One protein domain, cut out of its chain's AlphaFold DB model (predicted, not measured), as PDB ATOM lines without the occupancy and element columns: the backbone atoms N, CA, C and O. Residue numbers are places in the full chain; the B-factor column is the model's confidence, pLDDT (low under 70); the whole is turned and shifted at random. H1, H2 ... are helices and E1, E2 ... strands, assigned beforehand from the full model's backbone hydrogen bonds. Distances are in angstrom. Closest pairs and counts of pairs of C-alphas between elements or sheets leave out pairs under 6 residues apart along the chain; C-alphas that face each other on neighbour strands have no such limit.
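AT A GLANCE: This is residues 10 to 114 of the 277 residues of the protein "DUF3500 domain-containing protein" of Pyrinomonadaceae bacterium (UniProt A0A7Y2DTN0). A long, narrow sheet of five strands has two helices on one side of it: H2 packs along E3 and E5, while H1 slants away from the first residues of H2 as the other arm of a V and only grazes the sheet with residues 22 to 26. The printed part has 105 residues, with two named helices and then five named strands in the order H1, H2, E1, E2, E3, E4, E5, a mixed class of helices and strands. The sheet is antiparallel and branched: E1 pairs with E2, E2 with E3, and E3 with both E4 and E5. The whole is compact, with a radius of gyration of the C-alphas of 14.9 A, yet elongated, spanning 48 by 26 by 19 A.

HOW THE PARTS SIT: H1, residues 16 to 28, and H2, residues 32 to 52, are close but not clearly touching; they run opposite ways at a steep tilt of 52 degrees, and their closest C-alphas, of Lys 27 and Tyr 35, are 5.7 A apart. Every O i to N i+4 pair is within hydrogen-bond range in H1, and 14 of 17 are in H2. E1, residues 64 to 68, and E2, residues 76 to 82, form a hairpin, with N 66 and O 80 at 3.1 A. E2 and E3, residues 86 to 93, form another, with N 79 and O 90 at 2.9 A. E1, E2, E3 and E4, residues 96 to 98, make a meander, each strand the antiparallel neighbour of the one before; N 91 and O 98 of the hairpin E3 and E4 are 2.9 A apart. E5, residues 102 to 106, is on the same side of E3 as E4, but E4 and E5 are apart; N 103 and O 87 are 2.8 A apart. H2 is on the sheet at a height of 4.9 A, over E3 and only just over E5, on which 3 of its C-alphas fall; it runs along the strands, at 24 degrees to E3 on the local plane. The closest C-alphas of H2 and E5 are those of Ile 41 and Ala 106, 5.9 A apart.

IN THESE COORDINATES: H1 begins at C-alpha 16 (10.124, -5.952, 22.054) and is 18.5 A long; H2, 30.2 A long, has a kink of 27 degrees near residue 46. E2 measures 20.5 A and E3 23.2 A. E5 ends at C-alpha 106 (19.281, -4.300, 46.427).

THE WHOLE: The two C-alphas farthest apart, of Glu 73 and Ser 113, are 49.2 A apart. The printed part has no cut, and the link from H2 to E1, 11 residues, is long. The mean pLDDT of the printed part is 96.2, and no printed residue is under 70.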
ATOM      1  N   GLN A  10      16.363 -15.660  28.474       96.94
ATOM      2  CA  GLN A  10      16.867 -14.351  28.866       96.94
ATOM      3  C   GLN A  10      16.083 -13.230  28.157       96.94
ATOM      4  O   GLN A  10      15.820 -13.341  26.958       96.94
ATOM      5  N   LEU A  11      15.784 -12.125  28.852       97.94
ATOM      6  CA  LEU A  11      15.099 -10.957  28.281       97.94
ATOM      7  C   LEU A  11      15.773 -10.460  26.997       97.94
ATOM      8  O   LEU A  11      15.075 -10.203  26.023       97.94
ATOM      9  N   ALA A  12      17.109 -10.423  26.943       97.19
ATOM     10  CA  ALA A  12      17.862 -10.026  25.748       97.19
ATOM     11  C   ALA A  12      17.470 -10.788  24.464       97.19
ATOM     12  O   ALA A  12      17.619 -10.248  23.369       97.19
ATOM     13  N   ASN A  13      16.964 -12.018  24.597       97.81
ATOM     14  CA  ASN A  13      16.583 -12.885  23.479       97.81
ATOM     15  C   ASN A  13      15.102 -12.748  23.083       97.81
ATOM     16  O   ASN A  13      14.657 -13.402  22.141       97.81
ATOM     17  N   LEU A  14      14.330 -11.922  23.789       98.06
ATOM     18  CA  LEU A  14      12.932 -11.641  23.486       98.06
ATOM     19  C   LEU A  14      12.803 -10.467  22.510       98.06
ATOM     20  O   LEU A  14      13.517  -9.465  22.599       98.06
ATOM     21  N   THR A  15      11.822 -10.547  21.614       98.50
ATOM     22  CA  THR A  15      11.391  -9.391  20.814       98.50
ATOM     23  C   THR A  15      10.801  -8.296  21.715       98.50
ATOM     24  O   THR A  15      10.327  -8.599  22.815       98.50
ATOM     25  N   PRO A  16      10.735  -7.026  21.267       98.12
ATOM     26  CA  PRO A  16      10.124  -5.952  22.054       98.12
ATOM     27  C   PRO A  16       8.709  -6.280  22.547       98.12
ATOM     28  O   PRO A  16       8.390  -6.019  23.705       98.12
ATOM     29  N   LYS A  17       7.885  -6.929  21.708       98.44
ATOM     30  CA  LYS A  17       6.527  -7.322  22.098       98.44
ATOM     31  C   LYS A  17       6.511  -8.427  23.156       98.44
ATOM     32  O   LYS A  17       5.697  -8.387  24.071       98.44
ATOM     33  N   GLN A  18       7.414  -9.403  23.059       98.25
ATOM     34  CA  GLN A  18       7.539 -10.456  24.071       98.25
ATOM     35  C   GLN A  18       8.039  -9.906  25.412       98.25
ATOM     36  O   GLN A  18       7.573 -10.361  26.451       98.25
ATOM     37  N   LYS A  19       8.938  -8.912  25.406       98.31
ATOM     38  CA  LYS A  19       9.362  -8.230  26.639       98.31
ATOM     39  C   LYS A  19       8.193  -7.523  27.316       98.31
ATOM     40  O   LYS A  19       8.011  -7.695  28.513       98.31
ATOM     41  N   GLU A  20       7.393  -6.772  26.557       98.31
ATOM     42  CA  GLU A  20       6.179  -6.121  27.070       98.31
ATOM     43  C   GLU A  20       5.258  -7.144  27.754       98.31
ATOM     44  O   GLU A  20       4.923  -6.975  28.921       98.31
ATOM     45  N   LEU A  21       4.967  -8.264  27.082       98.31
ATOM     46  CA  LEU A  21       4.142  -9.341  27.641       98.31
ATOM     47  C   LEU A  21       4.762  -9.998  28.885       98.31
ATOM     48  O   LEU A  21       4.036 -10.340  29.814       98.31
ATOM     49  N   ALA A  22       6.087 -10.165  28.935       98.00
ATOM     50  CA  ALA A  22       6.771 -10.702  30.111       98.00
ATOM     51  C   ALA A  22       6.632  -9.769  31.328       98.00
ATOM     52  O   ALA A  22       6.380 -10.231  32.441       98.00
ATOM     53  N   PHE A  23       6.747  -8.453  31.123       98.44
ATOM     54  CA  PHE A  23       6.538  -7.467  32.183       98.44
ATOM     55  C   PHE A  23       5.061  -7.323  32.572       98.44
ATOM     56  O   PHE A  23       4.774  -7.152  33.756       98.44
ATOM     57  N   ASP A  24       4.124  -7.458  31.632       98.44
ATOM     58  CA  ASP A  24       2.689  -7.508  31.934       98.44
ATOM     59  C   ASP A  24       2.329  -8.750  32.761       98.44
ATOM     60  O   ASP A  24       1.591  -8.650  33.745       98.44
ATOM     61  N   LEU A  25       2.910  -9.909  32.428       97.31
ATOM     62  CA  LEU A  25       2.764 -11.129  33.218       97.31
ATOM     63  C   LEU A  25       3.300 -10.923  34.642       97.31
ATOM     64  O   LEU A  25       2.582 -11.189  35.608       97.31
ATOM     65  N   LEU A  26       4.501 -10.358  34.785       97.94
ATOM     66  CA  LEU A  26       5.080 -10.014  36.086       97.94
ATOM     67  C   LEU A  26       4.210  -9.044  36.884       97.94
ATOM     68  O   LEU A  26       3.974  -9.253  38.073       97.94
ATOM     69  N   LYS A  27       3.678  -8.017  36.227       98.12
ATOM     70  CA  LYS A  27       2.774  -7.045  36.837       98.12
ATOM     71  C   LYS A  27       1.462  -7.676  37.300       98.12
ATOM     72  O   LYS A  27       0.931  -7.255  38.321       98.12
ATOM     73  N   SER A  28       0.943  -8.672  36.584       96.44
ATOM     74  CA  SER A  28      -0.308  -9.354  36.949       96.44
ATOM     75  C   SER A  28      -0.188 -10.249  38.191       96.44
ATOM     76  O   SER A  28      -1.184 -10.461  38.879       96.44
ATOM     77  N   HIS A  29       1.017 -10.727  38.514       96.44
ATOM     78  CA  HIS A  29       1.273 -11.606  39.664       96.44
ATOM     79  C   HIS A  29       1.875 -10.884  40.879       96.44
ATOM     80  O   HIS A  29       2.150 -11.508  41.904       96.44
ATOM     81  N   LEU A  30       2.076  -9.570  40.789       98.00
ATOM     82  CA  LEU A  30       2.592  -8.734  41.869       98.00
ATOM     83  C   LEU A  30       1.584  -7.644  42.223       98.00
ATOM     84  O   LEU A  30       0.750  -7.235  41.416       98.00
ATOM     85  N   SER A  31       1.673  -7.119  43.442       98.25
ATOM     86  CA  SER A  31       1.027  -5.839  43.728       98.25
ATOM     87  C   SER A  31       1.749  -4.705  42.994       98.25
ATOM     88  O   SER A  31       2.877  -4.863  42.521       98.25
ATOM     89  N   LYS A  32       1.160  -3.504  42.995       97.62
ATOM     90  CA  LYS A  32       1.875  -2.300  42.549       97.62
ATOM     91  C   LYS A  32       3.201  -2.110  43.305       97.62
ATOM     92  O   LYS A  32       4.208  -1.807  42.678       97.62
ATOM     93  N   SER A  33       3.210  -2.314  44.625       96.44
ATOM     94  CA  SER A  33       4.417  -2.192  45.459       96.44
ATOM     95  C   SER A  33       5.462  -3.246  45.082       96.44
ATOM     96  O   SER A  33       6.625  -2.911  44.868       96.44
ATOM     97  N   GLY A  34       5.046  -4.506  44.917       98.06
ATOM     98  CA  GLY A  34       5.928  -5.597  44.498       98.06
ATOM     99  C   GLY A  34       6.528  -5.376  43.110       98.06
ATOM    100  O   GLY A  34       7.734  -5.535  42.927       98.06
ATOM    101  N   TYR A  35       5.710  -4.945  42.150       98.69
ATOM    102  CA  TYR A  35       6.157  -4.643  40.792       98.69
ATOM    103  C   TYR A  35       7.125  -3.452  40.761       98.69
ATOM    104  O   TYR A  35       8.186  -3.535  40.144       98.69
ATOM    105  N   ASP A  36       6.821  -2.376  41.493       98.38
ATOM    106  CA  ASP A  36       7.710  -1.215  41.604       98.38
ATOM    107  C   ASP A  36       9.055  -1.597  42.257       98.38
ATOM    108  O   ASP A  36      10.106  -1.130  41.808       98.38
ATOM    109  N   LYS A  37       9.056  -2.475  43.276       98.50
ATOM    110  CA  LYS A  37      10.288  -3.035  43.865       98.50
ATOM    111  C   LYS A  37      11.087  -3.817  42.820       98.50
ATOM    112  O   LYS A  37      12.271  -3.537  42.651       98.50
ATOM    113  N   ALA A  38      10.453  -4.731  42.084       98.62
ATOM    114  CA  ALA A  38      11.117  -5.522  41.046       98.62
ATOM    115  C   ALA A  38      11.764  -4.633  39.969       98.62
ATOM    116  O   ALA A  38      12.939  -4.810  39.648       98.62
ATOM    117  N   LEU A  39      11.047  -3.618  39.470       98.56
ATOM    118  CA  LEU A  39      11.589  -2.677  38.486       98.56
ATOM    119  C   LEU A  39      12.770  -1.868  39.025       98.56
ATOM    120  O   LEU A  39      13.748  -1.666  38.305       98.56
ATOM    121  N   ARG A  40      12.711  -1.418  40.285       98.38
ATOM    122  CA  ARG A  40      13.834  -0.713  40.920       98.38
ATOM    123  C   ARG A  40      15.060  -1.610  41.032       98.38
ATOM    124  O   ARG A  40      16.149  -1.164  40.695       98.38
ATOM    125  N   ILE A  41      14.881  -2.865  41.441       98.75
ATOM    126  CA  ILE A  41      15.965  -3.851  41.541       98.75
ATOM    127  C   ILE A  41      16.609  -4.091  40.170       98.75
ATOM    128  O   ILE A  41      17.827  -4.014  40.045       98.75
ATOM    129  N   ILE A  42      15.804  -4.283  39.122       98.56
ATOM    130  CA  ILE A  42      16.296  -4.416  37.742       98.56
ATOM    131  C   ILE A  42      17.069  -3.160  37.311       98.56
ATOM    132  O   ILE A  42      18.135  -3.257  36.706       98.56
ATOM    133  N   ALA A  43      16.557  -1.969  37.632       98.00
ATOM    134  CA  ALA A  43      17.191  -0.705  37.270       98.00
ATOM    135  C   ALA A  43      18.544  -0.484  37.968       98.00
ATOM    136  O   ALA A  43      19.423   0.151  37.378       98.00
ATOM    137  N   LEU A  44      18.743  -1.035  39.174       98.38
ATOM    138  CA  LEU A  44      20.020  -0.955  39.887       98.38
ATOM    139  C   LEU A  44      21.174  -1.601  39.113       98.38
ATOM    140  O   LEU A  44      22.306  -1.170  39.301       98.38
ATOM    141  N   GLU A  45      20.923  -2.532  38.185       98.00
ATOM    142  CA  GLU A  45      21.981  -3.081  37.323       98.00
ATOM    143  C   GLU A  45      22.720  -1.980  36.549       98.00
ATOM    144  O   GLU A  45      23.940  -2.031  36.427       98.00
ATOM    145  N   LYS A  46      22.029  -0.930  36.083       96.94
ATOM    146  CA  LYS A  46      22.692   0.194  35.392       96.94
ATOM    147  C   LYS A  46      23.571   1.010  36.337       96.94
ATOM    148  O   LYS A  46      24.665   1.416  35.963       96.94
ATOM    149  N   ILE A  47      23.115   1.215  37.569       97.38
ATOM    150  CA  ILE A  47      23.882   1.926  38.598       97.38
ATOM    151  C   ILE A  47      25.116   1.109  38.983       97.38
ATOM    152  O   ILE A  47      26.217   1.642  39.095       97.38
ATOM    153  N   LEU A  48      24.952  -0.203  39.138       95.25
ATOM    154  CA  LEU A  48      26.035  -1.107  39.486       95.25
ATOM    155  C   LEU A  48      27.045  -1.248  38.337       95.25
ATOM    156  O   LEU A  48      28.244  -1.294  38.594       95.25
ATOM    157  N   ALA A  49      26.586  -1.222  37.079       95.88
ATOM    158  CA  ALA A  49      27.444  -1.166  35.895       95.88
ATOM    159  C   ALA A  49      28.399   0.035  35.920       95.88
ATOM    160  O   ALA A  49      29.571  -0.113  35.574       95.88
ATOM    161  N   GLU A  50      27.898   1.206  36.326       94.94
ATOM    162  CA  GLU A  50      28.692   2.429  36.464       94.94
ATOM    163  C   GLU A  50      29.670   2.337  37.643       94.94
ATOM    164  O   GLU A  50      30.848   2.650  37.484       94.94
ATOM    165  N   ILE A  51      29.205   1.871  38.809       93.38
ATOM    166  CA  ILE A  51      30.022   1.748  40.030       93.38
ATOM    167  C   ILE A  51      31.176   0.756  39.841       93.38
ATOM    168  O   ILE A  51      32.301   1.027  40.254       93.38
ATOM    169  N   GLU A  52      30.901  -0.396  39.234       93.38
ATOM    170  CA  GLU A  52      31.868  -1.487  39.079       93.38
ATOM    171  C   GLU A  52      32.627  -1.447  37.742       93.38
ATOM    172  O   GLU A  52      33.477  -2.302  37.495       93.38
ATOM    173  N   ASN A  53      32.315  -0.487  36.862       93.69
ATOM    174  CA  ASN A  53      32.831  -0.422  35.491       93.69
ATOM    175  C   ASN A  53      32.650  -1.755  34.726       93.69
ATOM    176  O   ASN A  53      33.550  -2.242  34.036       93.69
ATOM    177  N   SER A  54      31.476  -2.377  34.875       93.00
ATOM    178  CA  SER A  54      31.189  -3.742  34.411       93.00
ATOM    179  C   SER A  54      29.898  -3.859  33.571       93.00
ATOM    180  O   SER A  54      29.117  -4.800  33.751       93.00
ATOM    181  N   PRO A  55      29.667  -2.987  32.567       89.50
ATOM    182  CA  PRO A  55      28.391  -2.884  31.840       89.50
ATOM    183  C   PRO A  55      28.006  -4.126  31.032       89.50
ATOM    184  O   PRO A  55      26.849  -4.310  30.679       89.50
ATOM    185  N   ARG A  56      28.965  -5.008  30.724       89.00
ATOM    186  CA  ARG A  56      28.659  -6.301  30.093       89.00
ATOM    187  C   ARG A  56      28.098  -7.310  31.081       89.00
ATOM    188  O   ARG A  56      27.445  -8.255  30.656       89.00
ATOM    189  N   THR A  57      28.419  -7.195  32.365       88.88
ATOM    190  CA  THR A  57      27.981  -8.130  33.410       88.88
ATOM    191  C   THR A  57      26.712  -7.628  34.078       88.88
ATOM    192  O   THR A  57      25.793  -8.424  34.251       88.88
ATOM    193  N   ARG A  58      26.669  -6.331  34.392       94.12
ATOM    194  CA  ARG A  58      25.550  -5.638  35.026       94.12
ATOM    195  C   ARG A  58      24.616  -5.086  33.964       94.12
ATOM    196  O   ARG A  58      24.876  -4.043  33.370       94.12
ATOM    197  N   ASP A  59      23.582  -5.857  33.660       95.38
ATOM    198  CA  ASP A  59      22.704  -5.600  32.527       95.38
ATOM    199  C   ASP A  59      21.258  -5.995  32.874       95.38
ATOM    200  O   ASP A  59      20.996  -7.176  33.130       95.38
ATOM    201  N   PRO A  60      20.305  -5.045  32.860       96.88
ATOM    202  CA  PRO A  60      18.878  -5.329  33.021       96.88
ATOM    203  C   PRO A  60      18.329  -6.388  32.057       96.88
ATOM    204  O   PRO A  60      17.346  -7.055  32.364       96.88
ATOM    205  N   GLU A  61      18.957  -6.576  30.897       96.94
ATOM    206  CA  GLU A  61      18.544  -7.556  29.891       96.94
ATOM    207  C   GLU A  61      18.984  -8.990  30.231       96.94
ATOM    208  O   GLU A  61      18.716  -9.916  29.465       96.94
ATOM    209  N   LYS A  62      19.655  -9.209  31.374       96.00
ATOM    210  CA  LYS A  62      20.091 -10.530  31.872       96.00
ATOM    211  C   LYS A  62      19.139 -11.194  32.860       96.00
ATOM    212  O   LYS A  62      19.495 -12.203  33.472       96.00
ATOM    213  N   TYR A  63      17.932 -10.665  33.005       97.56
ATOM    214  CA  TYR A  63      16.866 -11.353  33.724       97.56
ATOM    215  C   TYR A  63      16.268 -12.452  32.840       97.56
ATOM    216  O   TYR A  63      16.314 -12.364  31.613       97.56
ATOM    217  N   HIS A  64      15.770 -13.514  33.463       98.00
ATOM    218  CA  HIS A  64      15.286 -14.724  32.811       98.00
ATOM    219  C   HIS A  64      13.842 -14.999  33.210       98.00
ATOM    220  O   HIS A  64      13.444 -14.724  34.340       98.00
ATOM    221  N   LEU A  65      13.090 -15.568  32.273       97.56
ATOM    222  CA  LEU A  65      11.737 -16.067  32.465       97.56
ATOM    223  C   LEU A  65      11.720 -17.563  32.144       97.56
ATOM    224  O   LEU A  65      12.114 -17.954  31.042       97.56
ATOM    225  N   ALA A  66      11.237 -18.391  33.065       97.62
ATOM    226  CA  ALA A  66      11.052 -19.824  32.848       97.62
ATOM    227  C   ALA A  66       9.595 -20.218  33.092       97.62
ATOM    228  O   ALA A  66       8.973 -19.696  34.011       97.62
ATOM    229  N   PHE A  67       9.077 -21.151  32.292       97.31
ATOM    230  CA  PHE A  67       7.777 -21.793  32.498       97.31
ATOM    231  C   PHE A  67       7.988 -23.285  32.751       97.31
ATOM    232  O   PHE A  67       8.864 -23.904  32.144       97.31
ATOM    233  N   TYR A  68       7.168 -23.849  33.628       95.94
ATOM    234  CA  TYR A  68       7.160 -25.251  34.015       95.94
ATOM    235  C   TYR A  68       5.729 -25.770  33.863       95.94
ATOM    236  O   TYR A  68       4.824 -25.297  34.548       95.94
ATOM    237  N   GLY A  69       5.525 -26.713  32.944       94.19
ATOM    238  CA  GLY A  69       4.190 -27.061  32.452       94.19
ATOM    239  C   GLY A  69       3.705 -26.113  31.348       94.19
ATOM    240  O   GLY A  69       4.394 -25.165  30.960       94.19
ATOM    241  N   ASN A  70       2.521 -26.399  30.820       93.19
ATOM    242  CA  ASN A  70       1.852 -25.635  29.781       93.19
ATOM    243  C   ASN A  70       0.730 -24.775  30.391       93.19
ATOM    244  O   ASN A  70      -0.337 -25.311  30.689       93.19
ATOM    245  N   PRO A  71       0.891 -23.444  30.514       92.56
ATOM    246  CA  PRO A  71      -0.140 -22.573  31.086       92.56
ATOM    247  C   PRO A  71      -1.467 -22.562  30.307       92.56
ATOM    248  O   PRO A  71      -2.460 -22.050  30.817       92.56
ATOM    249  N   ALA A  72      -1.492 -23.073  29.070       91.06
ATOM    250  CA  ALA A  72      -2.698 -23.150  28.250       91.06
ATOM    251  C   ALA A  72      -3.490 -24.457  28.436       91.06
ATOM    252  O   ALA A  72      -4.666 -24.502  28.083       91.06
ATOM    253  N   GLU A  73      -2.858 -25.513  28.955       92.00
ATOM    254  CA  GLU A  73      -3.424 -26.871  29.000       92.00
ATOM    255  C   GLU A  73      -3.420 -27.462  30.414       92.00
ATOM    256  O   GLU A  73      -4.374 -28.136  30.809       92.00
ATOM    257  N   ASP A  74      -2.373 -27.190  31.192       91.81
ATOM    258  CA  ASP A  74      -2.157 -27.818  32.486       91.81
ATOM    259  C   ASP A  74      -2.931 -27.100  33.596       91.81
ATOM    260  O   ASP A  74      -2.899 -25.877  33.742       91.81
ATOM    261  N   LYS A  75      -3.579 -27.889  34.459       90.94
ATOM    262  CA  LYS A  75      -4.248 -27.388  35.674       90.94
ATOM    263  C   LYS A  75      -3.264 -26.918  36.744       90.94
ATOM    264  O   LYS A  75      -3.650 -26.167  37.640       90.94
ATOM    265  N   VAL A  76      -2.030 -27.413  36.664       94.81
ATOM    266  CA  VAL A  76      -0.922 -27.066  37.545       94.81
ATOM    267  C   VAL A  76       0.267 -26.703  36.677       94.81
ATOM    268  O   VAL A  76       0.783 -27.542  35.944       94.81
ATOM    269  N   TRP A  77       0.710 -25.460  36.778       96.06
ATOM    270  CA  TRP A  77       1.889 -24.968  36.081       96.06
ATOM    271  C   TRP A  77       2.592 -23.937  36.956       96.06
ATOM    272  O   TRP A  77       2.023 -23.392  37.900       96.06
ATOM    273  N   ALA A  78       3.852 -23.669  36.662       97.69
ATOM    274  CA  ALA A  78       4.632 -22.687  37.388       97.69
ATOM    275  C   ALA A  78       5.437 -21.826  36.428       97.69
ATOM    276  O   ALA A  78       5.682 -22.185  35.276       97.69
ATOM    277  N   TRP A  79       5.878 -20.681  36.918       98.06
ATOM    278  CA  TRP A  79       6.819 -19.845  36.202       98.06
ATOM    279  C   TRP A  79       7.690 -19.060  37.177       98.06
ATOM    280  O   TRP A  79       7.325 -18.851  38.337       98.06
ATOM    281  N   SER A  80       8.869 -18.648  36.721       98.06
ATOM    282  CA  SER A  80       9.792 -17.853  37.525       98.06
ATOM    283  C   SER A  80      10.363 -16.672  36.753       98.06
ATOM    284  O   SER A  80      10.477 -16.705  35.525       98.06
ATOM    285  N   PHE A  81      10.716 -15.623  37.495       98.44
ATOM    286  CA  PHE A  81      11.412 -14.445  36.991       98.44
ATOM    287  C   PHE A  81      12.659 -14.183  37.832       98.44
ATOM    288  O   PHE A  81      12.558 -13.881  39.025       98.44
ATOM    289  N   GLU A  82      13.839 -14.304  37.224       97.25
ATOM    290  CA  GLU A  82      15.103 -14.354  37.962       97.25
ATOM    291  C   GLU A  82      16.216 -13.498  37.355       97.25
ATOM    292  O   GLU A  82      16.393 -13.427  36.144       97.25
ATOM    293  N   GLY A  83      17.041 -12.900  38.207       96.50
ATOM    294  CA  GLY A  83      18.192 -12.076  37.847       96.50
ATOM    295  C   GLY A  83      19.243 -12.082  38.953       96.50
ATOM    296  O   GLY A  83      19.234 -12.952  39.820       96.50
ATOM    297  N   HIS A  84      20.198 -11.160  38.910       94.62
ATOM    298  CA  HIS A  84      21.306 -11.120  39.874       94.62
ATOM    299  C   HIS A  84      20.851 -10.783  41.311       94.62
ATOM    300  O   HIS A  84      21.408 -11.347  42.248       94.62
ATOM    301  N   HIS A  85      19.780  -9.996  41.486       97.38
ATOM    302  CA  HIS A  85      19.215  -9.633  42.799       97.38
ATOM    303  C   HIS A  85      17.705  -9.877  42.931       97.38
ATOM    304  O   HIS A  85      17.031  -9.272  43.761       97.38
ATOM    305  N   LEU A  86      17.152 -10.771  42.116       97.69
ATOM    306  CA  LEU A  86      15.721 -11.064  42.094       97.69
ATOM    307  C   LEU A  86      15.512 -12.544  41.788       97.69
ATOM    308  O   LEU A  86      16.086 -13.046  40.825       97.69
ATOM    309  N   SER A  87      14.686 -13.231  42.570       97.69
ATOM    310  CA  SER A  87      14.124 -14.533  42.193       97.69
ATOM    311  C   SER A  87      12.695 -14.592  42.711       97.69
ATOM    312  O   SER A  87      12.443 -14.507  43.914       97.69
ATOM    313  N   LEU A  88      11.753 -14.649  41.777       98.31
ATOM    314  CA  LEU A  88      10.325 -14.711  42.046       98.31
ATOM    315  C   LEU A  88       9.782 -15.993  41.434       98.31
ATOM    316  O   LEU A  88      10.013 -16.251  40.254       98.31
ATOM    317  N   ASN A  89       9.062 -16.769  42.238       98.00
ATOM    318  CA  ASN A  89       8.514 -18.061  41.855       98.00
ATOM    319  C   ASN A  89       7.001 -18.039  42.036       98.00
ATOM    320  O   ASN A  89       6.506 -17.593  43.073       98.00
ATOM    321  N   PHE A  90       6.288 -18.525  41.028       97.75
ATOM    322  CA  PHE A  90       4.835 -18.563  40.991       97.75
ATOM    323  C   PHE A  90       4.400 -19.969  40.605       97.75
ATOM    324  O   PHE A  90       4.820 -20.476  39.570       97.75
ATOM    325  N   THR A  91       3.569 -20.603  41.423       97.75
ATOM    326  CA  THR A  91       2.929 -21.885  41.099       97.75
ATOM    327  C   THR A  91       1.431 -21.683  41.112       97.75
ATOM    328  O   THR A  91       0.882 -21.194  42.096       97.75
ATOM    329  N   ILE A  92       0.790 -22.028  40.005       95.44
ATOM    330  CA  ILE A  92      -0.635 -21.876  39.773       95.44
ATOM    331  C   ILE A  92      -1.238 -23.273  39.813       95.44
ATOM    332  O   ILE A  92      -0.814 -24.150  39.063       95.44
ATOM    333  N   ALA A  93      -2.223 -23.474  40.682       92.81
ATOM    334  CA  ALA A  93      -3.007 -24.697  40.760       92.81
ATOM    335  C   ALA A  93      -4.489 -24.318  40.854       92.81
ATOM    336  O   ALA A  93      -4.957 -23.843  41.888       92.81
ATOM    337  N   ASN A  94      -5.241 -24.522  39.770       81.88
ATOM    338  CA  ASN A  94      -6.605 -23.997  39.629       81.88
ATOM    339  C   ASN A  94      -6.656 -22.461  39.842       81.88
ATOM    340  O   ASN A  94      -6.010 -21.721  39.106       81.88
ATOM    341  N   GLU A  95      -7.420 -21.976  40.827       82.75
ATOM    342  CA  GLU A  95      -7.529 -20.549  41.184       82.75
ATOM    343  C   GLU A  95      -6.515 -20.116  42.262       82.75
ATOM    344  O   GLU A  95      -6.454 -18.940  42.630       82.75
ATOM    345  N   GLU A  96      -5.723 -21.055  42.784       89.19
ATOM    346  CA  GLU A  96      -4.749 -20.809  43.842       89.19
ATOM    347  C   GLU A  96      -3.371 -20.497  43.261       89.19
ATOM    348  O   GLU A  96      -2.931 -21.098  42.276       89.19
ATOM    349  N   VAL A  97      -2.672 -19.559  43.903       93.31
ATOM    350  CA  VAL A  97      -1.325 -19.145  43.505       93.31
ATOM    351  C   VAL A  97      -0.407 -19.168  44.721       93.31
ATOM    352  O   VAL A  97      -0.580 -18.378  45.652       93.31
ATOM    353  N   ALA A  98       0.600 -20.036  44.690       95.06
ATOM    354  CA  ALA A  98       1.733 -19.969  45.602       95.06
ATOM    355  C   ALA A  98       2.786 -19.027  45.023       95.06
ATOM    356  O   ALA A  98       3.117 -19.085  43.838       95.06
ATOM    357  N   VAL A  99       3.313 -18.153  45.875       94.88
ATOM    358  CA  VAL A  99       4.254 -17.099  45.479       94.88
ATOM    359  C   VAL A  99       5.544 -17.212  46.283       94.88
ATOM    360  O   VAL A  99       6.159 -16.198  46.549       94.88
ATOM    361  N   ALA A 100       5.922 -18.378  46.800       96.19
ATOM    362  CA  ALA A 100       7.163 -18.577  47.556       96.19
ATOM    363  C   ALA A 100       8.031 -19.643  46.860       96.19
ATOM    364  O   ALA A 100       7.471 -20.496  46.173       96.19
ATOM    365  N   PRO A 101       9.369 -19.616  46.998       97.44
ATOM    366  CA  PRO A 101      10.155 -18.595  47.693       97.44
ATOM    367  C   PRO A 101      10.241 -17.276  46.903       97.44
ATOM    368  O   PRO A 101      10.182 -17.266  45.670       97.44
ATOM    369  N   ARG A 102      10.407 -16.152  47.618       97.44
ATOM    370  CA  ARG A 102      10.619 -14.812  47.024       97.44
ATOM    371  C   ARG A 102      11.892 -14.199  47.546       97.44
ATOM    372  O   ARG A 102      11.960 -13.891  48.731       97.44
ATOM    373  N   PHE A 103      12.843 -13.950  46.662       98.50
ATOM    374  CA  PHE A 103      14.070 -13.236  46.971       98.50
ATOM    375  C   PHE A 103      14.063 -11.849  46.328       98.50
ATOM    376  O   PHE A 103      13.893 -11.717  45.112       98.50
ATOM    377  N   LEU A 104      14.297 -10.826  47.149       98.75
ATOM    378  CA  LEU A 104      14.487  -9.440  46.734       98.75
ATOM    379  C   LEU A 104      15.813  -8.941  47.312       98.75
ATOM    380  O   LEU A 104      15.998  -8.931  48.529       98.75
ATOM    381  N   GLY A 105      16.722  -8.489  46.454       98.50
ATOM    382  CA  GLY A 105      17.973  -7.862  46.860       98.50
ATOM    383  C   GLY A 105      18.145  -6.468  46.268       98.50
ATOM    384  O   GLY A 105      17.558  -6.140  45.241       98.50
ATOM    385  N   ALA A 106      18.959  -5.637  46.909       98.50
ATOM    386  CA  ALA A 106      19.281  -4.300  46.427       98.50
ATOM    387  C   ALA A 106      20.776  -4.023  46.577       98.50
ATOM    388  O   ALA A 106      21.277  -3.881  47.692       98.50
ATOM    389  N   ASN A 107      21.474  -3.898  45.447       97.50
ATOM    390  CA  ASN A 107      22.873  -3.496  45.395       97.50
ATOM    391  C   ASN A 107      23.085  -2.423  44.305       97.50
ATOM    392  O   ASN A 107      23.020  -2.746  43.120       97.50
ATOM    393  N   PRO A 108      23.348  -1.159  44.677       97.94
ATOM    394  CA  PRO A 108      23.367  -0.635  46.044       97.94
ATOM    395  C   PRO A 108      21.958  -0.486  46.653       97.94
ATOM    396  O   PRO A 108      20.998  -0.170  45.953       97.94
ATOM    397  N   ALA A 109      21.839  -0.622  47.974       98.00
ATOM    398  CA  ALA A 109      20.598  -0.347  48.707       98.00
ATOM    399  C   ALA A 109      20.257   1.155  48.739       98.00
ATOM    400  O   ALA A 109      19.094   1.543  48.650       98.00
ATOM    401  N   THR A 110      21.280   2.007  48.837       98.25
ATOM    402  CA  THR A 110      21.208   3.468  48.701       98.25
ATOM    403  C   THR A 110      22.172   3.932  47.616       98.25
ATOM    404  O   THR A 110      23.377   3.664  47.689       98.25
ATOM    405  N   ILE A 111      21.670   4.689  46.642       98.31
ATOM    406  CA  ILE A 111      22.493   5.285  45.585       98.31
ATOM    407  C   ILE A 111      23.253   6.489  46.166       98.31
ATOM    408  O   ILE A 111      22.654   7.474  46.599       98.31
ATOM    409  N   ARG A 112      24.591   6.422  46.206       96.00
ATOM    410  CA  ARG A 112      25.437   7.421  46.900       96.00
ATOM    411  C   ARG A 112      25.920   8.575  46.010       96.00
ATOM    412  O   ARG A 112      26.358   9.603  46.534       96.00
ATOM    413  N   SER A 113      25.828   8.442  44.691       94.81
ATOM    414  CA  SER A 113      26.343   9.404  43.707       94.81
ATOM    415  C   SER A 113      25.488   9.422  42.431       94.81
ATOM    416  O   SER A 113      24.566   8.626  42.280       94.81
ATOM    417  N   GLY A 114      25.776  10.356  41.520       94.31
ATOM    418  CA  GLY A 114      25.061  10.476  40.247       94.31
ATOM    419  C   GLY A 114      23.689  11.149  40.365       94.31
ATOM    420  O   GLY A 114      23.350  11.748  41.386       94.31
TER     421      GLY A 114